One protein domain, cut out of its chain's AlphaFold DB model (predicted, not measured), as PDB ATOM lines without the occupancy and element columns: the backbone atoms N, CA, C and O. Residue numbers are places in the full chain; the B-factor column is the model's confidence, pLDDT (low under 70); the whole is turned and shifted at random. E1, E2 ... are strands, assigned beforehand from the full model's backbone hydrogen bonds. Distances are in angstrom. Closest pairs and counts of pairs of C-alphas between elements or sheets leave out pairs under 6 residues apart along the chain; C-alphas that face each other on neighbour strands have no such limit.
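This is residues 59 to 221 of the 305 residues of an uncharacterized protein of Phytophthora infestans (strain T30-4) (UniProt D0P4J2). Three twisted sheets are stacked face to face in turn, each a meander in which every strand is the antiparallel neighbour of the one before: E5 E6 E7 E8 is the middle layer, E1 E2 E3 E4 covers one of its faces and E9 E10 E11 the other. The first two sheets are nearly level where they face each other, while the third is set at a slant to the middle one. The 163 printed residues hold no named helix and eleven named strands, E1 to E11, which follow the sheet orders E1 - E2 - E3 - E4, E5 - E6 - E7 - E8 and E9 - E10 - E11, and the class is all strand. The whole is compact, with a radius of gyration of the C-alphas of 16.0 A, yet elongated, spanning 54 by 32 by 22 A.

The first sheet holds E1, residues 59 to 66, E2, residues 71 to 78, E3, residues 84 to 93, and E4, residues 98 to 107; E1 and E4 are its edge strands. It is strongly twisted, its C-alphas lying up to 6.8 A off its best plane. E1 and E2 form a hairpin, with N 63 and O 75 3.1 A apart, within hydrogen-bond range. In the hairpin E2 and E3, N 74 and O 88 are 2.9 A apart, and in the hairpin E3 and E4, N 87 and O 105 are 2.9 A apart. The second sheet holds E5, residues 127 to 131, E6, residues 135 to 142, E7, residues 148 to 156, and E8, residues 162 to 164. Within hydrogen-bond range are N 129 and O 137 of E5 and E6, 2.9 A, N 138 and O 152 of E6 and E7, 2.9 A, and N 155 and O 163 of E7 and E8, 2.9 A. The first and second sheets are face to face, with 65 pairs of C-alphas within 10 A, best planes 4 degrees apart and strands at 30 degrees. The closest C-alphas of E1 and E5 are those of Asp 63 and Ile 127, 5.6 A; those of E4 and E8 are Tyr 105 and Leu 162, 6.1 A. E3 and E6 are near each other. The third sheet holds E9, residues 188 to 195, E10, residues 200 to 208, and E11, residues 211 to 220. N 192 and O 203 of E9 and E10 are 2.9 A apart, and N 204 and O 215 of E10 and E11 2.9 A. It faces the second sheet with 73 pairs of C-alphas within 10 A, best planes 37 degrees apart and strands at 16 degrees. The closest C-alphas of E6 and E9 are those of Gly 139 and Val 193, 6.2 A. E1 and E9 are apart.

E1 begins at C-alpha 59 (32.008, -39.350, 26.269) and is 20.9 A long. E2 measures 20.7 A, E3 28.5 A and E4 27.1 A. E5 is 12.8 A, E6 20.2 A, E7 25.6 A and E8 7.1 A, with C-alpha 135, where E6 begins, at (36.022, -18.716, 37.928). E9 is 23.4 A, E10 24.4 A and E11 28.3 A, ending at C-alpha 220 (39.401, -22.923, 48.863).

The two C-alphas farthest apart are those of Ile 95 and Asp 182, 54.7 A. The printed part has no cut. The links E4 to E5, 19 residues, and E8 to E9, 23 residues, are long, and the chain changes sheet at these; the other links are tight. Residues 169 to 170 of the second long link pair antiparallel with residues 150 to 151 of E7. The mean pLDDT of the printed part is 87.7, and residues 116 to 122 and 180 to 185, in the two long links, are under 70.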
ATOM      1  N   THR A  59      32.540 -38.068  25.817       82.31
ATOM      2  CA  THR A  59      32.008 -39.350  26.269       82.31
ATOM      3  C   THR A  59      31.333 -39.172  27.620       82.31
ATOM      4  O   THR A  59      31.689 -38.275  28.391       82.31
ATOM      5  N   TYR A  60      30.353 -40.036  27.894       81.62
ATOM      6  CA  TYR A  60      29.409 -39.895  29.002       81.62
ATOM      7  C   TYR A  60      28.583 -38.600  28.899       81.62
ATOM      8  O   TYR A  60      28.522 -37.962  27.846       81.62
ATOM      9  N   TYR A  61      27.879 -38.234  29.972       84.94
ATOM     10  CA  TYR A  61      27.091 -37.006  29.977       84.94
ATOM     11  C   TYR A  61      27.975 -35.762  30.095       84.94
ATOM     12  O   TYR A  61      29.031 -35.769  30.730       84.94
ATOM     13  N   ILE A  62      27.490 -34.681  29.489       89.94
ATOM     14  CA  ILE A  62      28.059 -33.338  29.576       89.94
ATOM     15  C   ILE A  62      27.291 -32.589  30.663       89.94
ATOM     16  O   ILE A  62      26.060 -32.555  30.621       89.94
ATOM     17  N   ASP A  63      27.997 -31.956  31.596       93.62
ATOM     18  CA  ASP A  63      27.388 -30.964  32.487       93.62
ATOM     19  C   ASP A  63      27.600 -29.555  31.938       93.62
ATOM     20  O   ASP A  63      28.540 -29.287  31.183       93.62
ATOM     21  N   SER A  64      26.705 -28.641  32.308       93.62
ATOM     22  CA  SER A  64      26.761 -27.264  31.836       93.62
ATOM     23  C   SER A  64      26.460 -26.266  32.941       93.62
ATOM     24  O   SER A  64      25.604 -26.496  33.792       93.62
ATOM     25  N   ALA A  65      27.122 -25.114  32.882       94.81
ATOM     26  CA  ALA A  65      26.846 -24.000  33.774       94.81
ATOM     27  C   ALA A  65      26.690 -22.697  32.993       94.81
ATOM     28  O   ALA A  65      27.490 -22.362  32.118       94.81
ATOM     29  N   LYS A  66      25.649 -21.935  33.333       93.19
ATOM     30  CA  LYS A  66      25.399 -20.613  32.761       93.19
ATOM     31  C   LYS A  66      26.350 -19.593  33.394       93.19
ATOM     32  O   LYS A  66      26.195 -19.277  34.569       93.19
ATOM     33  N   ILE A  67      27.284 -19.058  32.606       94.38
ATOM     34  CA  ILE A  67      28.177 -17.960  33.014       94.38
ATOM     35  C   ILE A  67      27.456 -16.616  32.900       94.38
ATOM     36  O   ILE A  67      27.528 -15.778  33.795       94.38
ATOM     37  N   SER A  68      26.742 -16.404  31.796       91.94
ATOM     38  CA  SER A  68      25.957 -15.195  31.545       91.94
ATOM     39  C   SER A  68      24.763 -15.519  30.647       91.94
ATOM     40  O   SER A  68      24.537 -16.672  30.284       91.94
ATOM     41  N   ASP A  69      23.978 -14.514  30.260       85.88
ATOM     42  CA  ASP A  69      22.888 -14.698  29.290       85.88
ATOM     43  C   ASP A  69      23.369 -15.167  27.911       85.88
ATOM     44  O   ASP A  69      22.581 -15.708  27.138       85.88
ATOM     45  N   THR A  70      24.653 -14.981  27.607       89.00
ATOM     46  CA  THR A  70      25.242 -15.320  26.312       89.00
ATOM     47  C   THR A  70      26.402 -16.294  26.420       89.00
ATOM     48  O   THR A  70      26.988 -16.604  25.394       89.00
ATOM     49  N   VAL A  71      26.776 -16.778  27.604       93.06
ATOM     50  CA  VAL A  71      27.939 -17.659  27.764       93.06
ATOM     51  C   VAL A  71      27.593 -18.851  28.641       93.06
ATOM     52  O   VAL A  71      27.038 -18.694  29.732       93.06
ATOM     53  N   ILE A  72      27.963 -20.040  28.173       94.25
ATOM     54  CA  ILE A  72      27.873 -21.293  28.923       94.25
ATOM     55  C   ILE A  72      29.248 -21.960  28.998       94.25
ATOM     56  O   ILE A  72      30.029 -21.895  28.047       94.25
ATOM     57  N   ALA A  73      29.527 -22.606  30.126       96.62
ATOM     58  CA  ALA A  73      30.609 -23.568  30.266       96.62
ATOM     59  C   ALA A  73      30.047 -24.982  30.106       96.62
ATOM     60  O   ALA A  73      28.962 -25.267  30.612       96.62
ATOM     61  N   LEU A  74      30.791 -25.850  29.430       96.25
ATOM     62  CA  LEU A  74      30.484 -27.266  29.249       96.25
ATOM     63  C   LEU A  74      31.653 -28.083  29.792       96.25
ATOM     64  O   LEU A  74      32.782 -27.818  29.394       96.25
ATOM     65  N   SER A  75      31.400 -29.059  30.661       96.62
ATOM     66  CA  SER A  75      32.423 -29.995  31.141       96.62
ATOM     67  C   SER A  75      32.098 -31.418  30.720       96.62
ATOM     68  O   SER A  75      30.966 -31.873  30.890       96.62
ATOM     69  N   TYR A  76      33.092 -32.123  30.189       93.94
ATOM     70  CA  TYR A  76      32.941 -33.480  29.670       93.94
ATOM     71  C   TYR A  76      34.283 -34.202  29.599       93.94
ATOM     72  O   TYR A  76      35.331 -33.568  29.563       93.94
ATOM     73  N   PHE A  77      34.257 -35.532  29.549       92.62
ATOM     74  CA  PHE A  77      35.447 -36.316  29.224       92.62
ATOM     75  C   PHE A  77      35.579 -36.438  27.711       92.62
ATOM     76  O   PHE A  77      34.593 -36.705  27.034       92.62
ATOM     77  N   ASP A  78      36.772 -36.232  27.166       92.69
ATOM     78  CA  ASP A  78      36.995 -36.130  25.726       92.69
ATOM     79  C   ASP A  78      37.865 -37.274  25.198       92.69
ATOM     80  O   ASP A  78      39.070 -37.349  25.442       92.69
ATOM     81  N   THR A  79      37.257 -38.162  24.415       90.69
ATOM     82  CA  THR A  79      37.937 -39.310  23.800       90.69
ATOM     83  C   THR A  79      38.985 -38.906  22.763       90.69
ATOM     84  O   THR A  79      39.962 -39.635  22.597       90.69
ATOM     85  N   ALA A  80      38.846 -37.742  22.118       90.88
ATOM     86  CA  ALA A  80      39.863 -37.219  21.203       90.88
ATOM     87  C   ALA A  80      41.144 -36.807  21.952       90.88
ATOM     88  O   ALA A  80      42.238 -36.879  21.396       90.88
ATOM     89  N   ASN A  81      41.013 -36.460  23.236       92.62
ATOM     90  CA  ASN A  81      42.101 -36.082  24.135       92.62
ATOM     91  C   ASN A  81      42.381 -37.169  25.189       92.62
ATOM     92  O   ASN A  81      42.611 -36.879  26.360       92.62
ATOM     93  N   ASN A  82      42.370 -38.445  24.785       93.25
ATOM     94  CA  ASN A  82      42.674 -39.592  25.656       93.25
ATOM     95  C   ASN A  82      41.811 -39.660  26.932       93.25
ATOM     96  O   ASN A  82      42.305 -40.020  28.002       93.25
ATOM     97  N   TYR A  83      40.521 -39.342  26.812       91.81
ATOM     98  CA  TYR A  83      39.560 -39.300  27.920       91.81
ATOM     99  C   TYR A  83      39.885 -38.243  28.987       91.81
ATOM    100  O   TYR A  83      39.395 -38.352  30.107       91.81
ATOM    101  N   ALA A  84      40.689 -37.223  28.672       95.31
ATOM    102  CA  ALA A  84      40.903 -36.100  29.577       95.31
ATOM    103  C   ALA A  84      39.594 -35.341  29.835       95.31
ATOM    104  O   ALA A  84      38.730 -35.237  28.961       95.31
ATOM    105  N   LEU A  85      39.452 -34.788  31.038       96.81
ATOM    106  CA  LEU A  85      38.430 -33.800  31.343       96.81
ATOM    107  C   LEU A  85      38.702 -32.534  30.530       96.81
ATOM    108  O   LEU A  85      39.762 -31.922  30.647       96.81
ATOM    109  N   THR A  86      37.707 -32.115  29.765       97.06
ATOM    110  CA  THR A  86      37.739 -30.906  28.952       97.06
ATOM    111  C   THR A  86      36.630 -29.964  29.397       97.06
ATOM    112  O   THR A  86      35.496 -30.379  29.652       97.06
ATOM    113  N   VAL A  87      36.961 -28.678  29.487       98.00
ATOM    114  CA  VAL A  87      36.014 -27.598  29.767       98.00
ATOM    115  C   VAL A  87      35.994 -26.657  28.577       98.00
ATOM    116  O   VAL A  87      37.028 -26.098  28.232       98.00
ATOM    117  N   SER A  88      34.828 -26.456  27.973       97.00
ATOM    118  CA  SER A  88      34.659 -25.579  26.812       97.00
ATOM    119  C   SER A  88      33.770 -24.391  27.141       97.00
ATOM    120  O   SER A  88      32.730 -24.542  27.784       97.00
ATOM    121  N   LEU A  89      34.162 -23.206  26.670       96.81
ATOM    122  CA  LEU A  89      33.343 -22.001  26.728       96.81
ATOM    123  C   LEU A  89      32.661 -21.767  25.391       96.81
ATOM    124  O   LEU A  89      33.302 -21.721  24.336       96.81
ATOM    125  N   VAL A  90      31.351 -21.561  25.448       94.31
ATOM    126  CA  VAL A  90      30.535 -21.287  24.271       94.31
ATOM    127  C   VAL A  90      29.803 -19.977  24.455       94.31
ATOM    128  O   VAL A  90      29.123 -19.758  25.456       94.31
ATOM    129  N   GLU A  91      29.924 -19.120  23.448       93.31
ATOM    130  CA  GLU A  91      29.231 -17.846  23.368       93.31
ATOM    131  C   GLU A  91      28.045 -17.934  22.398       93.31
ATOM    132  O   GLU A  91      28.149 -18.471  21.297       93.31
ATOM    133  N   PHE A  92      26.919 -17.353  22.791       88.19
ATOM    134  CA  PHE A  92      25.713 -17.205  21.996       88.19
ATOM    135  C   PHE A  92      25.583 -15.773  21.505       88.19
ATOM    136  O   PHE A  92      25.353 -14.835  22.270       88.19
ATOM    137  N   SER A  93      25.667 -15.602  20.189       83.38
ATOM    138  CA  SER A  93      25.425 -14.302  19.579       83.38
ATOM    139  C   SER A  93      23.925 -14.043  19.471       83.38
ATOM    140  O   SER A  93      23.239 -14.697  18.687       83.38
ATOM    141  N   ALA A  94      23.418 -13.022  20.165       75.19
ATOM    142  CA  ALA A  94      22.032 -12.572  19.995       75.19
ATOM    143  C   ALA A  94      21.734 -12.073  18.562       75.19
ATOM    144  O   ALA A  94      20.593 -12.128  18.106       75.19
ATOM    145  N   ILE A  95      22.767 -11.614  17.840       78.69
ATOM    146  CA  ILE A  95      22.657 -11.112  16.462       78.69
ATOM    147  C   ILE A  95      22.573 -12.276  15.473       78.69
ATOM    148  O   ILE A  95      21.666 -12.314  14.646       78.69
ATOM    149  N   LYS A  96      23.512 -13.229  15.554       79.00
ATOM    150  CA  LYS A  96      23.552 -14.381  14.635       79.00
ATOM    151  C   LYS A  96      22.582 -15.496  15.030       79.00
ATOM    152  O   LYS A  96      22.313 -16.365  14.211       79.00
ATOM    153  N   ARG A  97      22.069 -15.469  16.268       78.69
ATOM    154  CA  ARG A  97      21.267 -16.537  16.891       78.69
ATOM    155  C   ARG A  97      21.937 -17.908  16.775       78.69
ATOM    156  O   ARG A  97      21.269 -18.912  16.572       78.69
ATOM    157  N   SER A  98      23.263 -17.936  16.882       83.94
ATOM    158  CA  SER A  98      24.073 -19.139  16.722       83.94
ATOM    159  C   SER A  98      25.070 -19.277  17.880       83.94
ATOM    160  O   SER A  98      25.589 -18.249  18.343       83.94
ATOM    161  N   PRO A  99      25.375 -20.511  18.320       88.62
ATOM    162  CA  PRO A  99      26.505 -20.773  19.203       88.62
ATOM    163  C   PRO A  99      27.835 -20.470  18.505       88.62
ATOM    164  O   PRO A  99      27.938 -20.457  17.277       88.62
ATOM    165  N   THR A 100      28.884 -20.254  19.288       91.38
ATOM    166  CA  THR A 100      30.275 -20.230  18.833       91.38
ATOM    167  C   THR A 100      31.154 -20.782  19.948       91.38
ATOM    168  O   THR A 100      31.180 -20.224  21.044       91.38
ATOM    169  N   PHE A 101      31.875 -21.868  19.668       92.38
ATOM    170  CA  PHE A 101      32.912 -22.385  20.559       92.38
ATOM    171  C   PHE A 101      34.069 -21.385  20.605       92.38
ATOM    172  O   PHE A 101      34.577 -20.971  19.561       92.38
ATOM    173  N   ARG A 102      34.423 -20.924  21.806       94.75
ATOM    174  CA  ARG A 102      35.400 -19.844  22.011       94.75
ATOM    175  C   ARG A 102      36.757 -20.380  22.412       94.75
ATOM    176  O   ARG A 102      37.765 -19.992  21.831       94.75
ATOM    177  N   SER A 103      36.760 -21.244  23.414       95.69
ATOM    178  CA  SER A 103      37.957 -21.859  23.962       95.69
ATOM    179  C   SER A 103      37.606 -23.199  24.587       95.69
ATOM    180  O   SER A 103      36.453 -23.451  24.948       95.69
ATOM    181  N   SER A 104      38.626 -24.031  24.725       95.69
ATOM    182  CA  SER A 104      38.595 -25.247  25.514       95.69
ATOM    183  C   SER A 104      39.858 -25.317  26.366       95.69
ATOM    184  O   SER A 104      40.914 -24.806  25.990       95.69
ATOM    185  N   TYR A 105      39.734 -25.921  27.538       97.44
ATOM    186  CA  TYR A 105      40.842 -26.264  28.412       97.44
ATOM    187  C   TYR A 105      40.808 -27.768  28.642       97.44
ATOM    188  O   TYR A 105      39.806 -28.295  29.132       97.44
ATOM    189  N   VAL A 106      41.890 -28.444  28.269       97.19
ATOM    190  CA  VAL A 106      42.086 -29.879  28.480       97.19
ATOM    191  C   VAL A 106      42.906 -30.053  29.751       97.19
ATOM    192  O   VAL A 106      43.977 -29.465  29.883       97.19
ATOM    193  N   LEU A 107      42.387 -30.827  30.698       96.75
ATOM    194  CA  LEU A 107      43.052 -31.089  31.967       96.75
ATOM    195  C   LEU A 107      43.926 -32.343  31.854       96.75
ATOM    196  O   LEU A 107      43.453 -33.466  32.057       96.75
ATOM    197  N   ASP A 108      45.208 -32.152  31.561       94.50
ATOM    198  CA  ASP A 108      46.169 -33.243  31.361       94.50
ATOM    199  C   ASP A 108      46.300 -34.156  32.596       94.50
ATOM    200  O   ASP A 108      46.460 -35.371  32.467       94.50
ATOM    201  N   GLU A 109      46.143 -33.616  33.811       93.12
ATOM    202  CA  GLU A 109      46.194 -34.386  35.066       93.12
ATOM    203  C   GLU A 109      44.995 -35.332  35.273       93.12
ATOM    204  O   GLU A 109      44.892 -35.984  36.317       93.12
ATOM    205  N   SER A 110      44.070 -35.386  34.311       93.75
ATOM    206  CA  SER A 110      42.906 -36.276  34.300       93.75
ATOM    207  C   SER A 110      42.905 -37.283  33.150       93.75
ATOM    208  O   SER A 110      41.922 -37.994  32.971       93.75
ATOM    209  N   VAL A 111      43.987 -37.356  32.367       94.38
ATOM    210  CA  VAL A 111      44.100 -38.286  31.235       94.38
ATOM    211  C   VAL A 111      43.951 -39.738  31.698       94.38
ATOM    212  O   VAL A 111      44.669 -40.207  32.582       94.38
ATOM    213  N   GLY A 112      43.057 -40.476  31.038       88.88
ATOM    214  CA  GLY A 112      42.836 -41.899  31.278       88.88
ATOM    215  C   GLY A 112      41.371 -42.298  31.134       88.88
ATOM    216  O   GLY A 112      40.465 -41.541  31.473       88.88
ATOM    217  N   SER A 113      41.123 -43.514  30.654       83.44
ATOM    218  CA  SER A 113      39.768 -44.057  30.546       83.44
ATOM    219  C   SER A 113      39.191 -44.422  31.916       83.44
ATOM    220  O   SER A 113      39.897 -44.926  32.791       83.44
ATOM    221  N   MET A 114      37.883 -44.233  32.084       80.06
ATOM    222  CA  MET A 114      37.144 -44.667  33.271       80.06
ATOM    223  C   MET A 114      36.789 -46.152  33.151       80.06
ATOM    224  O   MET A 114      35.672 -46.503  32.779       80.06
ATOM    225  N   ASP A 115      37.753 -47.024  33.447       73.50
ATOM    226  CA  ASP A 115      37.591 -48.487  33.408       73.50
ATOM    227  C   ASP A 115      37.692 -49.082  34.821       73.50
ATOM    228  O   ASP A 115      38.663 -49.743  35.187       73.50
ATOM    229  N   PHE A 116      36.715 -48.754  35.674       69.38
ATOM    230  CA  PHE A 116      36.738 -49.113  37.101       69.38
ATOM    231  C   PHE A 116      35.701 -50.164  37.504       69.38
ATOM    232  O   PHE A 116      35.529 -50.439  38.684       69.38
ATOM    233  N   GLY A 117      35.044 -50.805  36.543       53.38
ATOM    234  CA  GLY A 117      34.076 -51.864  36.809       53.38
ATOM    235  C   GLY A 117      32.940 -51.810  35.804       53.38
ATOM    236  O   GLY A 117      32.211 -50.829  35.715       53.38
ATOM    237  N   SER A 118      32.775 -52.884  35.041       47.78
ATOM    238  CA  SER A 118      31.752 -53.034  34.000       47.78
ATOM    239  C   SER A 118      30.341 -53.304  34.550       47.78
ATOM    240  O   SER A 118      29.410 -53.587  33.793       47.78
ATOM    241  N   ALA A 119      30.154 -53.222  35.870       42.16
ATOM    242  CA  ALA A 119      28.908 -53.561  36.535       42.16
ATOM    243  C   ALA A 119      27.946 -52.356  36.591       42.16
ATOM    244  O   ALA A 119      27.865 -51.652  37.588       42.16
ATOM    245  N   PHE A 120      27.158 -52.211  35.518       48.28
ATOM    246  CA  PHE A 120      25.911 -51.431  35.407       48.28
ATOM    247  C   PHE A 120      26.005 -49.893  35.462       48.28
ATOM    248  O   PHE A 120      26.105 -49.293  36.525       48.28
ATOM    249  N   GLY A 121      25.785 -49.249  34.306       55.59
ATOM    250  CA  GLY A 121      25.140 -47.925  34.199       55.59
ATOM    251  C   GLY A 121      25.828 -46.741  34.885       55.59
ATOM    252  O   GLY A 121      25.180 -45.721  35.118       55.59
ATOM    253  N   PHE A 122      27.104 -46.865  35.237       69.56
ATOM    254  CA  PHE A 122      27.866 -45.807  35.879       69.56
ATOM    255  C   PHE A 122      28.413 -44.819  34.843       69.56
ATOM    256  O   PHE A 122      29.280 -45.169  34.044       69.56
ATOM    257  N   TYR A 123      27.918 -43.580  34.873       76.31
ATOM    258  CA  TYR A 123      28.369 -42.494  34.001       76.31
ATOM    259  C   TYR A 123      29.095 -41.433  34.842       76.31
ATOM    260  O   TYR A 123      28.428 -40.687  35.567       76.31
ATOM    261  N   PRO A 124      30.438 -41.345  34.779       82.19
ATOM    262  CA  PRO A 124      31.218 -40.378  35.544       82.19
ATOM    263  C   PRO A 124      31.047 -38.992  34.920       82.19
ATOM    264  O   PRO A 124      31.868 -38.537  34.138       82.19
ATOM    265  N   THR A 125      29.940 -38.328  35.224       87.94
ATOM    266  CA  THR A 125      29.652 -36.993  34.692       87.94
ATOM    267  C   THR A 125      30.463 -35.971  35.488       87.94
ATOM    268  O   THR A 125      30.282 -35.904  36.708       87.94
ATOM    269  N   PRO A 126      31.376 -35.202  34.870       94.31
ATOM    270  CA  PRO A 126      32.025 -34.096  35.558       94.31
ATOM    271  C   PRO A 126      31.011 -32.974  35.777       94.31
ATOM    272  O   PRO A 126      30.134 -32.770  34.947       94.31
ATOM    273  N   ILE A 127      31.137 -32.248  36.879       96.88
ATOM    274  CA  ILE A 127      30.187 -31.231  37.319       96.88
ATOM    275  C   ILE A 127      30.869 -29.869  37.315       96.88
ATOM    276  O   ILE A 127      31.858 -29.676  38.023       96.88
ATOM    277  N   VAL A 128      30.321 -28.911  36.570       97.69
ATOM    278  CA  VAL A 128      30.838 -27.542  36.478       97.69
ATOM    279  C   VAL A 128      29.911 -26.561  37.186       97.69
ATOM    280  O   VAL A 128      28.689 -26.594  37.042       97.69
ATOM    281  N   ARG A 129      30.485 -25.645  37.968       97.38
ATOM    282  CA  ARG A 129      29.758 -24.548  38.620       97.38
ATOM    283  C   ARG A 129      30.511 -23.238  38.461       97.38
ATOM    284  O   ARG A 129      31.735 -23.201  38.550       97.38
ATOM    285  N   VAL A 130      29.758 -22.161  38.255       95.62
ATOM    286  CA  VAL A 130      30.307 -20.804  38.191       95.62
ATOM    287  C   VAL A 130      30.552 -20.298  39.602       95.62
ATOM    288  O   VAL A 130      29.658 -20.352  40.445       95.62
ATOM    289  N   LEU A 131      31.761 -19.805  39.838       93.00
ATOM    290  CA  LEU A 131      32.162 -19.138  41.068       93.00
ATOM    291  C   LEU A 131      32.245 -17.623  40.849       93.00
ATOM    292  O   LEU A 131      32.291 -17.127  39.720       93.00
ATOM    293  N   SER A 132      32.335 -16.880  41.948       89.06
ATOM    294  CA  SER A 132      32.666 -15.455  41.924       89.06
ATOM    295  C   SER A 132      34.022 -15.185  41.247       89.06
ATOM    296  O   SER A 132      34.910 -16.046  41.210       89.06
ATOM    297  N   ASN A 133      34.194 -13.954  40.751       88.25
ATOM    298  CA  ASN A 133      35.437 -13.447  40.150       88.25
ATOM    299  C   ASN A 133      35.890 -14.196  38.887       88.25
ATOM    300  O   ASN A 133      37.076 -14.448  38.708       88.25
ATOM    301  N   ASN A 134      34.947 -14.522  38.000       93.56
ATOM    302  CA  ASN A 134      35.201 -15.177  36.717       93.56
ATOM    303  C   ASN A 134      35.933 -16.519  36.833       93.56
ATOM    304  O   ASN A 134      36.934 -16.765  36.160       93.56
ATOM    305  N   ARG A 135      35.435 -17.394  37.706       94.12
ATOM    306  CA  ARG A 135      36.022 -18.716  37.928       94.12
ATOM    307  C   ARG A 135      35.000 -19.823  37.763       94.12
ATOM    308  O   ARG A 135      33.794 -19.604  37.872       94.12
ATOM    309  N   LEU A 136      35.503 -21.021  37.511       96.25
ATOM    310  CA  LEU A 136      34.738 -22.247  37.369       96.25
ATOM    311  C   LEU A 136      35.322 -23.295  38.308       96.25
ATOM    312  O   LEU A 136      36.517 -23.574  38.253       96.25
ATOM    313  N   ALA A 137      34.478 -23.894  39.137       96.69
ATOM    314  CA  ALA A 137      34.803 -25.126  39.836       96.69
ATOM    315  C   ALA A 137      34.355 -26.305  38.979       96.69
ATOM    316  O   ALA A 137      33.194 -26.353  38.567       96.69
ATOM    317  N   VAL A 138      35.251 -27.261  38.744       97.81
ATOM    318  CA  VAL A 138      34.934 -28.493  38.022       97.81
ATOM    319  C   VAL A 138      35.262 -29.683  38.903       97.81
ATOM    320  O   VAL A 138      36.430 -29.969  39.158       97.81
ATOM    321  N   GLY A 139      34.221 -30.334  39.414       97.31
ATOM    322  CA  GLY A 139      34.309 -31.555  40.203       97.31
ATOM    323  C   GLY A 139      34.198 -32.782  39.313       97.31
ATOM    324  O   GLY A 139      33.367 -32.830  38.415       97.31
ATOM    325  N   PHE A 140      35.036 -33.781  39.537       95.81
ATOM    326  CA  PHE A 140      35.102 -34.953  38.677       95.81
ATOM    327  C   PHE A 140      35.709 -36.140  39.417       95.81
ATOM    328  O   PHE A 140      36.371 -36.005  40.447       95.81
ATOM    329  N   LEU A 141      35.494 -37.331  38.879       93.06
ATOM    330  CA  LEU A 141      36.252 -38.512  39.267       93.06
ATOM    331  C   LEU A 141      37.514 -38.518  38.415       93.06
ATOM    332  O   LEU A 141      37.405 -38.378  37.207       93.06
ATOM    333  N   ASN A 142      38.701 -38.608  39.012       93.50
ATOM    334  CA  ASN A 142      39.952 -38.496  38.261       93.50
ATOM    335  C   ASN A 142      40.491 -39.881  37.875       93.50
ATOM    336  O   ASN A 142      41.007 -40.594  38.735       93.50
ATOM    337  N   SER A 143      40.421 -40.251  36.595       88.88
ATOM    338  CA  SER A 143      40.895 -41.544  36.079       88.88
ATOM    339  C   SER A 143      42.403 -41.728  36.250       88.88
ATOM    340  O   SER A 143      42.831 -42.804  36.673       88.88
ATOM    341  N   ALA A 144      43.195 -40.673  36.039       90.75
ATOM    342  CA  ALA A 144      44.642 -40.673  36.270       90.75
ATOM    343  C   ALA A 144      45.011 -40.968  37.736       90.75
ATOM    344  O   ALA A 144      46.118 -41.414  38.031       90.75
ATOM    345  N   ASN A 145      44.071 -40.753  38.660       89.88
ATOM    346  CA  ASN A 145      44.215 -41.034  40.084       89.88
ATOM    347  C   ASN A 145      43.194 -42.080  40.561       89.88
ATOM    348  O   ASN A 145      42.534 -41.907  41.587       89.88
ATOM    349  N   SER A 146      43.031 -43.155  39.782       88.38
ATOM    350  CA  SER A 146      42.211 -44.322  40.144       88.38
ATOM    351  C   SER A 146      40.742 -43.991  40.446       88.38
ATOM    352  O   SER A 146      40.122 -44.589  41.324       88.38
ATOM    353  N   GLY A 147      40.185 -43.005  39.744       88.56
ATOM    354  CA  GLY A 147      38.809 -42.532  39.886       88.56
ATOM    355  C   GLY A 147      38.543 -41.738  41.166       88.56
ATOM    356  O   GLY A 147      37.391 -41.574  41.562       88.56
ATOM    357  N   LYS A 148      39.583 -41.239  41.842       90.62
ATOM    358  CA  LYS A 148      39.429 -40.468  43.080       90.62
ATOM    359  C   LYS A 148      38.662 -39.150  42.832       90.62
ATOM    360  O   LYS A 148      39.071 -38.384  41.953       90.62
ATOM    361  N   PRO A 149      37.598 -38.846  43.611       93.31
ATOM    362  CA  PRO A 149      36.920 -37.554  43.608       93.31
ATOM    363  C   PRO A 149      37.905 -36.400  43.742       93.31
ATOM    364  O   PRO A 149      38.698 -36.350  44.689       93.31
ATOM    365  N   SER A 150      37.847 -35.493  42.780       94.81
ATOM    366  CA  SER A 150      38.768 -34.379  42.615       94.81
ATOM    367  C   SER A 150      38.018 -33.137  42.151       94.81
ATOM    368  O   SER A 150      36.901 -33.217  41.640       94.81
ATOM    369  N   ILE A 151      38.639 -31.979  42.329       96.06
ATOM    370  CA  ILE A 151      38.140 -30.694  41.852       96.06
ATOM    371  C   ILE A 151      39.295 -29.867  41.294       96.06
ATOM    372  O   ILE A 151      40.411 -29.912  41.812       96.06
ATOM    373  N   LYS A 152      39.027 -29.109  40.237       95.12
ATOM    374  CA  LYS A 152      39.934 -28.105  39.675       95.12
ATOM    375  C   LYS A 152      39.195 -26.774  39.634       95.12
ATOM    376  O   LYS A 152      38.006 -26.747  39.312       95.12
ATOM    377  N   VAL A 153      39.888 -25.686  39.953       94.44
ATOM    378  CA  VAL A 153      39.385 -24.332  39.729       94.44
ATOM    379  C   VAL A 153      40.097 -23.745  38.516       94.44
ATOM    380  O   VAL A 153      41.327 -23.746  38.431       94.44
ATOM    381  N   LEU A 154      39.302 -23.268  37.565       95.56
ATOM    382  CA  LEU A 154      39.757 -22.529  36.393       95.56
ATOM    383  C   LEU A 154      39.310 -21.076  36.515       95.56
ATOM    384  O   LEU A 154      38.258 -20.795  37.090       95.56
ATOM    385  N   SER A 155      40.069 -20.162  35.932       94.75
ATOM    386  CA  SER A 155      39.654 -18.783  35.689       94.75
ATOM    387  C   SER A 155      39.335 -18.582  34.211       94.75
ATOM    388  O   SER A 155      39.835 -19.303  33.345       94.75
ATOM    389  N   TYR A 156      38.464 -17.618  33.918       95.94
ATOM    390  CA  TYR A 156      38.217 -17.163  32.558       95.94
ATOM    391  C   TYR A 156      38.350 -15.650  32.434       95.94
ATOM    392  O   TYR A 156      37.947 -14.874  33.302       95.94
ATOM    393  N   SER A 157      38.921 -15.219  31.320       95.44
ATOM    394  CA  SER A 157      39.103 -13.811  30.980       95.44
ATOM    395  C   SER A 157      37.887 -13.234  30.240       95.44
ATOM    396  O   SER A 157      36.968 -13.946  29.829       95.44
ATOM    397  N   SER A 158      37.881 -11.916  30.021       90.94
ATOM    398  CA  SER A 158      36.809 -11.224  29.288       90.94
ATOM    399  C   SER A 158      36.682 -11.639  27.818       90.94
ATOM    400  O   SER A 158      35.609 -11.513  27.240       90.94
ATOM    401  N   ASP A 159      37.766 -12.112  27.202       92.56
ATOM    402  CA  ASP A 159      37.782 -12.689  25.852       92.56
ATOM    403  C   ASP A 159      37.482 -14.198  25.838       92.56
ATOM    404  O   ASP A 159      37.552 -14.832  24.783       92.56
ATOM    405  N   LEU A 160      37.065 -14.742  26.989       94.56
ATOM    406  CA  LEU A 160      36.655 -16.129  27.186       94.56
ATOM    407  C   LEU A 160      37.794 -17.123  26.944       94.56
ATOM    408  O   LEU A 160      37.561 -18.203  26.406       94.56
ATOM    409  N   THR A 161      39.021 -16.782  27.340       96.44
ATOM    410  CA  THR A 161      40.117 -17.758  27.451       96.44
ATOM    411  C   THR A 161      40.112 -18.377  28.841       96.44
ATOM    412  O   THR A 161      39.792 -17.692  29.810       96.44
ATOM    413  N   LEU A 162      40.423 -19.671  28.927       96.94
ATOM    414  CA  LEU A 162      40.492 -20.416  30.182       96.94
ATOM    415  C   LEU A 162      41.945 -20.537  30.649       96.94
ATOM    416  O   LEU A 162      42.836 -20.821  29.846       96.94
ATOM    417  N   SER A 163      42.164 -20.373  31.949       95.00
ATOM    418  CA  SER A 163      43.456 -20.556  32.609       95.00
ATOM    419  C   SER A 163      43.316 -21.335  33.911       95.00
ATOM    420  O   SER A 163      42.246 -21.403  34.515       95.00
ATOM    421  N   GLU A 164      44.418 -21.937  34.342       91.88
ATOM    422  CA  GLU A 164      44.490 -22.625  35.624       91.88
ATOM    423  C   GLU A 164      44.513 -21.628  36.790       91.88
ATOM    424  O   GLU A 164      45.332 -20.713  36.803       91.88
ATOM    425  N   GLU A 165      43.644 -21.852  37.779       88.94
ATOM    426  CA  GLU A 165      43.628 -21.103  39.044       88.94
ATOM    427  C   GLU A 165      44.082 -21.971  40.231       88.94
ATOM    428  O   GLU A 165      44.563 -21.462  41.243       88.94
ATOM    429  N   SER A 166      43.928 -23.295  40.121       89.19
ATOM    430  CA  SER A 166      44.329 -24.256  41.147       89.19
ATOM    431  C   SER A 166      44.995 -25.487  40.541       89.19
ATOM    432  O   SER A 166      44.608 -25.894  39.449       89.19
ATOM    433  N   PRO A 167      45.856 -26.199  41.288       89.38
ATOM    434  CA  PRO A 167      46.163 -27.591  40.971       89.38
ATOM    435  C   PRO A 167      44.897 -28.462  41.083       89.38
ATOM    436  O   PRO A 167      43.871 -28.025  41.613       89.38
ATOM    437  N   VAL A 168      44.952 -29.719  40.627       91.44
ATOM    438  CA  VAL A 168      43.891 -30.691  40.944       91.44
ATOM    439  C   VAL A 168      43.904 -30.986  42.445       91.44
ATOM    440  O   VAL A 168      44.882 -31.506  42.987       91.44
ATOM    441  N   LEU A 169      42.802 -30.666  43.117       90.25
ATOM    442  CA  LEU A 169      42.619 -30.849  44.551       90.25
ATOM    443  C   LEU A 169      41.813 -32.133  44.804       90.25
ATOM    444  O   LEU A 169      40.721 -32.289  44.254       90.25
ATOM    445  N   PRO A 170      42.304 -33.075  45.624       86.88
ATOM    446  CA  PRO A 170      41.553 -34.273  45.952       86.88
ATOM    447  C   PRO A 170      40.521 -33.980  47.034       86.88
ATOM    448  O   PRO A 170      40.777 -33.265  48.000       86.88
ATOM    449  N   VAL A 171      39.360 -34.602  46.884       88.50
ATOM    450  CA  VAL A 171      38.227 -34.449  47.804       88.50
ATOM    451  C   VAL A 171      38.089 -35.656  48.712       88.50
ATOM    452  O   VAL A 171      37.679 -35.533  49.863       88.50
ATOM    453  N   ALA A 172      38.418 -36.838  48.202       85.81
ATOM    454  CA  ALA A 172      38.340 -38.067  48.972       85.81
ATOM    455  C   ALA A 172      39.545 -38.258  49.901       85.81
ATOM    456  O   ALA A 172      40.577 -37.596  49.780       85.81
ATOM    457  N   ASN A 173      39.417 -39.205  50.833       78.19
ATOM    458  CA  ASN A 173      40.553 -39.655  51.635       78.19
ATOM    459  C   ASN A 173      41.664 -40.243  50.749       78.19
ATOM    460  O   ASN A 173      41.435 -40.673  49.615       78.19
ATOM    461  N   ALA A 174      42.885 -40.276  51.287       78.44
ATOM    462  CA  ALA A 174      44.056 -40.762  50.564       78.44
ATOM    463  C   ALA A 174      43.912 -42.222  50.094       78.44
ATOM    464  O   ALA A 174      44.415 -42.561  49.023       78.44
ATOM    465  N   ASP A 175      43.196 -43.047  50.854       80.88
ATOM    466  CA  ASP A 175      42.946 -44.470  50.618       80.88
ATOM    467  C   ASP A 175      41.752 -44.761  49.694       80.88
ATOM    468  O   ASP A 175      41.603 -45.891  49.232       80.88
ATOM    469  N   PHE A 176      40.918 -43.765  49.383       86.00
ATOM    470  CA  PHE A 176      39.790 -43.959  48.476       86.00
ATOM    471  C   PHE A 176      40.272 -44.226  47.042       86.00
ATOM    472  O   PHE A 176      41.116 -43.498  46.515       86.00
ATOM    473  N   SER A 177      39.675 -45.217  46.383       86.75
ATOM    474  CA  SER A 177      39.928 -45.558  44.983       86.75
ATOM    475  C   SER A 177      38.678 -46.176  44.364       86.75
ATOM    476  O   SER A 177      38.041 -47.031  44.983       86.75
ATOM    477  N   LEU A 178      38.350 -45.775  43.133       84.62
ATOM    478  CA  LEU A 178      37.410 -46.526  42.303       84.62
ATOM    479  C   LEU A 178      38.089 -47.716  41.632       84.62
ATOM    480  O   LEU A 178      37.442 -48.740  41.447       84.62
ATOM    481  N   ALA A 179      39.386 -47.633  41.325       79.88
ATOM    482  CA  ALA A 179      40.118 -48.790  40.826       79.88
ATOM    483  C   ALA A 179      40.056 -49.920  41.863       79.88
ATOM    484  O   ALA A 179      40.623 -49.813  42.955       79.88
ATOM    485  N   SER A 180      39.328 -50.979  41.514       68.69
ATOM    486  CA  SER A 180      39.121 -52.169  42.327       68.69
ATOM    487  C   SER A 180      39.881 -53.339  41.713       68.69
ATOM    488  O   SER A 180      39.875 -53.528  40.499       68.69
ATOM    489  N   ALA A 181      40.512 -54.156  42.558       61.41
ATOM    490  CA  ALA A 181      41.055 -55.446  42.134       61.41
ATOM    491  C   ALA A 181      39.950 -56.500  41.911       61.41
ATOM    492  O   ALA A 181      40.211 -57.535  41.300       61.41
ATOM    493  N   ASP A 182      38.736 -56.253  42.417       63.09
ATOM    494  CA  ASP A 182      37.561 -57.091  42.179       63.09
ATOM    495  C   ASP A 182      36.841 -56.631  40.898       63.09
ATOM    496  O   ASP A 182      36.217 -55.564  40.914       63.09
ATOM    497  N   PRO A 183      36.883 -57.423  39.808       58.56
ATOM    498  CA  PRO A 183      36.205 -57.099  38.552       58.56
ATOM    499  C   PRO A 183      34.674 -57.128  38.672       58.56
ATOM    500  O   PRO A 183      33.988 -56.692  37.753       58.56
ATOM    501  N   ASN A 184      34.135 -57.632  39.788       63.59
ATOM    502  CA  ASN A 184      32.706 -57.641  40.089       63.59
ATOM    503  C   ASN A 184      32.320 -56.573  41.116       63.59
ATOM    504  O   ASN A 184      31.225 -56.659  41.672       63.59
ATOM    505  N   ALA A 185      33.191 -55.599  41.404       68.19
ATOM    506  CA  ALA A 185      32.843 -54.498  42.290       68.19
ATOM    507  C   ALA A 185      31.555 -53.825  41.793       68.19
ATOM    508  O   ALA A 185      31.513 -53.226  40.722       68.19
ATOM    509  N   VAL A 186      30.484 -53.973  42.576       71.88
ATOM    510  CA  VAL A 186      29.184 -53.366  42.294       71.88
ATOM    511  C   VAL A 186      29.084 -52.064  43.068       71.88
ATOM    512  O   VAL A 186      29.470 -51.993  44.241       71.88
ATOM    513  N   GLY A 187      28.530 -51.042  42.428       78.25
ATOM    514  CA  GLY A 187      28.288 -49.770  43.078       78.25
ATOM    515  C   GLY A 187      28.308 -48.595  42.119       78.25
ATOM    516  O   GLY A 187      28.548 -48.742  40.927       78.25
ATOM    517  N   ALA A 188      28.063 -47.416  42.671       81.50
ATOM    518  CA  ALA A 188      28.208 -46.146  41.987       81.50
ATOM    519  C   ALA A 188      28.547 -45.075  43.021       81.50
ATOM    520  O   ALA A 188      28.032 -45.097  44.142       81.50
ATOM    521  N   ILE A 189      29.384 -44.123  42.621       86.25
ATOM    522  CA  ILE A 189      29.668 -42.914  43.389       86.25
ATOM    523  C   ILE A 189      29.107 -41.726  42.626       86.25
ATOM    524  O   ILE A 189      29.513 -41.456  41.501       86.25
ATOM    525  N   VAL A 190      28.186 -41.004  43.246       87.81
ATOM    526  CA  VAL A 190      27.703 -39.731  42.716       87.81
ATOM    527  C   VAL A 190      28.540 -38.617  43.326       87.81
ATOM    528  O   VAL A 190      28.909 -38.685  44.499       87.81
ATOM    529  N   LEU A 191      28.832 -37.605  42.520       92.00
ATOM    530  CA  LEU A 191      29.538 -36.397  42.913       92.00
ATOM    531  C   LEU A 191      28.677 -35.192  42.544       92.00
ATOM    532  O   LEU A 191      28.023 -35.202  41.504       92.00
ATOM    533  N   ASP A 192      28.688 -34.164  43.384       94.81
ATOM    534  CA  ASP A 192      28.082 -32.873  43.063       94.81
ATOM    535  C   ASP A 192      28.930 -31.729  43.621       94.81
ATOM    536  O   ASP A 192      29.690 -31.892  44.582       94.81
ATOM    537  N   VAL A 193      28.787 -30.567  42.994       96.50
ATOM    538  CA  VAL A 193      29.478 -29.332  43.343       96.50
ATOM    539  C   VAL A 193      28.443 -28.241  43.546       96.50
ATOM    540  O   VAL A 193      27.542 -28.041  42.732       96.50
ATOM    541  N   VAL A 194      28.615 -27.485  44.621       95.81
ATOM    542  CA  VAL A 194      27.822 -26.305  44.939       95.81
ATOM    543  C   VAL A 194      28.773 -25.124  45.038       95.81
ATOM    544  O   VAL A 194      29.708 -25.133  45.836       95.81
ATOM    545  N   ALA A 195      28.542 -24.103  44.216       93.12
ATOM    546  CA  ALA A 195      29.264 -22.846  44.337       93.12
ATOM    547  C   ALA A 195      28.908 -22.172  45.666       93.12
ATOM    548  O   ALA A 195      27.733 -22.095  46.033       93.12
ATOM    549  N   THR A 196      29.916 -21.668  46.368       89.50
ATOM    550  CA  THR A 196      29.725 -20.749  47.490       89.50
ATOM    551  C   THR A 196      30.120 -19.342  47.048       89.50
ATOM    552  O   THR A 196      30.614 -19.136  45.936       89.50
ATOM    553  N   GLU A 197      29.896 -18.345  47.901       82.19
ATOM    554  CA  GLU A 197      30.335 -16.972  47.618       82.19
ATOM    555  C   GLU A 197      31.853 -16.898  47.392       82.19
ATOM    556  O   GLU A 197      32.341 -16.136  46.551       82.19
ATOM    557  N   THR A 198      32.591 -17.748  48.100       76.88
ATOM    558  CA  THR A 198      34.037 -17.648  48.232       76.88
ATOM    559  C   THR A 198      34.791 -18.899  47.762       76.88
ATOM    560  O   THR A 198      36.011 -18.923  47.760       76.88
ATOM    561  N   GLY A 199      34.118 -19.930  47.264       87.12
ATOM    562  CA  GLY A 199      34.764 -21.178  46.865       87.12
ATOM    563  C   GLY A 199      33.756 -22.186  46.339       87.12
ATOM    564  O   GLY A 199      32.773 -21.825  45.691       87.12
ATOM    565  N   ALA A 200      33.990 -23.463  46.619       93.19
ATOM    566  CA  ALA A 200      33.049 -24.519  46.271       93.19
ATOM    567  C   ALA A 200      32.926 -25.542  47.396       93.19
ATOM    568  O   ALA A 200      33.914 -25.949  48.002       93.19
ATOM    569  N   LEU A 201      31.707 -26.011  47.632       94.12
ATOM    570  CA  LEU A 201      31.466 -27.256  48.342       94.12
ATOM    571  C   LEU A 201      31.410 -28.375  47.314       94.12
ATOM    572  O   LEU A 201      30.697 -28.277  46.319       94.12
ATOM    573  N   ILE A 202      32.134 -29.452  47.567       95.56
ATOM    574  CA  ILE A 202      32.080 -30.656  46.748       95.56
ATOM    575  C   ILE A 202      31.780 -31.844  47.639       95.56
ATOM    576  O   ILE A 202      32.400 -32.050  48.685       95.56
ATOM    577  N   GLY A 203      30.777 -32.604  47.227       93.19
ATOM    578  CA  GLY A 203      30.331 -33.793  47.919       93.19
ATOM    579  C   GLY A 203      30.413 -34.996  47.008       93.19
ATOM    580  O   GLY A 203      30.175 -34.894  45.808       93.19
ATOM    581  N   TYR A 204      30.712 -36.152  47.586       92.38
ATOM    582  CA  TYR A 204      30.463 -37.423  46.927       92.38
ATOM    583  C   TYR A 204      29.804 -38.392  47.895       92.38
ATOM    584  O   TYR A 204      30.042 -38.340  49.104       92.38
ATOM    585  N   ALA A 205      28.972 -39.278  47.361       91.75
ATOM    586  CA  ALA A 205      28.325 -40.327  48.127       91.75
ATOM    587  C   ALA A 205      27.996 -41.535  47.249       91.75
ATOM    588  O   ALA A 205      27.707 -41.400  46.060       91.75
ATOM    589  N   GLY A 206      27.993 -42.719  47.851       88.75
ATOM    590  CA  GLY A 206      27.508 -43.928  47.204       88.75
ATOM    591  C   GLY A 206      28.077 -45.206  47.799       88.75
ATOM    592  O   GLY A 206      28.852 -45.190  48.757       88.75
ATOM    593  N   LEU A 207      27.669 -46.327  47.217       86.00
ATOM    594  CA  LEU A 207      28.201 -47.644  47.539       86.00
ATOM    595  C   LEU A 207      29.278 -47.972  46.509       86.00
ATOM    596  O   LEU A 207      29.021 -47.855  45.317       86.00
ATOM    597  N   TRP A 208      30.456 -48.405  46.948       83.00
ATOM    598  CA  TRP A 208      31.500 -48.887  46.050       83.00
ATOM    599  C   TRP A 208      32.255 -50.048  46.681       83.00
ATOM    600  O   TRP A 208      32.644 -49.959  47.846       83.00
ATOM    601  N   ALA A 209      32.429 -51.141  45.932       79.62
ATOM    602  CA  ALA A 209      33.120 -52.351  46.388       79.62
ATOM    603  C   ALA A 209      32.631 -52.859  47.768       79.62
ATOM    604  O   ALA A 209      33.413 -53.280  48.615       79.62
ATOM    605  N   GLY A 210      31.316 -52.778  48.017       79.12
ATOM    606  CA  GLY A 210      30.699 -53.213  49.276       79.12
ATOM    607  C   GLY A 210      30.857 -52.253  50.463       79.12
ATOM    608  O   GLY A 210      30.369 -52.565  51.549       79.12
ATOM    609  N   ALA A 211      31.478 -51.084  50.278       84.06
ATOM    610  CA  ALA A 211      31.627 -50.053  51.303       84.06
ATOM    611  C   ALA A 211      30.796 -48.803  50.978       84.06
ATOM    612  O   ALA A 211      30.783 -48.313  49.845       84.06
ATOM    613  N   GLN A 212      30.114 -48.259  51.990       88.94
ATOM    614  CA  GLN A 212      29.486 -46.944  51.892       88.94
ATOM    615  C   GLN A 212      30.576 -45.873  51.959       88.94
ATOM    616  O   GLN A 212      31.335 -45.806  52.924       88.94
ATOM    617  N   ASN A 213      30.616 -45.012  50.953       88.12
ATOM    618  CA  ASN A 213      31.563 -43.918  50.837       88.12
ATOM    619  C   ASN A 213      30.789 -42.608  50.799       88.12
ATOM    620  O   ASN A 213      29.853 -42.472  50.014       88.12
ATOM    621  N   GLN A 214      31.155 -41.648  51.644       90.94
ATOM    622  CA  GLN A 214      30.559 -40.318  51.609       90.94
ATOM    623  C   GLN A 214      31.497 -39.274  52.195       90.94
ATOM    624  O   GLN A 214      32.200 -39.548  53.171       90.94
ATOM    625  N   ARG A 215      31.474 -38.073  51.625       90.75
ATOM    626  CA  ARG A 215      32.178 -36.911  52.159       90.75
ATOM    627  C   ARG A 215      31.639 -35.628  51.556       90.75
ATOM    628  O   ARG A 215      31.198 -35.621  50.412       90.75
ATOM    629  N   VAL A 216      31.760 -34.549  52.318       92.06
ATOM    630  CA  VAL A 216      31.635 -33.175  51.840       92.06
ATOM    631  C   VAL A 216      32.909 -32.440  52.235       92.06
ATOM    632  O   VAL A 216      33.388 -32.613  53.357       92.06
ATOM    633  N   ALA A 217      33.468 -31.667  51.313       91.12
ATOM    634  CA  ALA A 217      34.618 -30.819  51.567       91.12
ATOM    635  C   ALA A 217      34.361 -29.399  51.061       91.12
ATOM    636  O   ALA A 217      33.773 -29.210  49.994       91.12
ATOM    637  N   LEU A 218      34.830 -28.417  51.827       91.12
ATOM    638  CA  LEU A 218      34.979 -27.041  51.373       91.12
ATOM    639  C   LEU A 218      36.313 -26.904  50.644       91.12
ATOM    640  O   LEU A 218      37.348 -27.345  51.144       91.12
ATOM    641  N   VAL A 219      36.273 -26.310  49.459       89.31
ATOM    642  CA  VAL A 219      37.422 -26.143  48.578       89.31
ATOM    643  C   VAL A 219      37.705 -24.664  48.416       89.31
ATOM    644  O   VAL A 219      36.882 -23.909  47.893       89.31
ATOM    645  N   GLU A 220      38.908 -24.291  48.831       86.44
ATOM    646  CA  GLU A 220      39.401 -22.923  48.863       86.44
ATOM    647  C   GLU A 220      40.603 -22.787  47.920       86.44
ATOM    648  O   GLU A 220      41.682 -23.344  48.145       86.44
ATOM    649  N   SER A 221      40.414 -22.038  46.835       79.19
ATOM    650  CA  SER A 221      41.474 -21.691  45.888       79.19
ATOM    651  C   SER A 221      41.251 -20.271  45.383       79.19
ATOM    652  O   SER A 221      40.250 -19.991  44.728       79.19
TER     653      SER A 221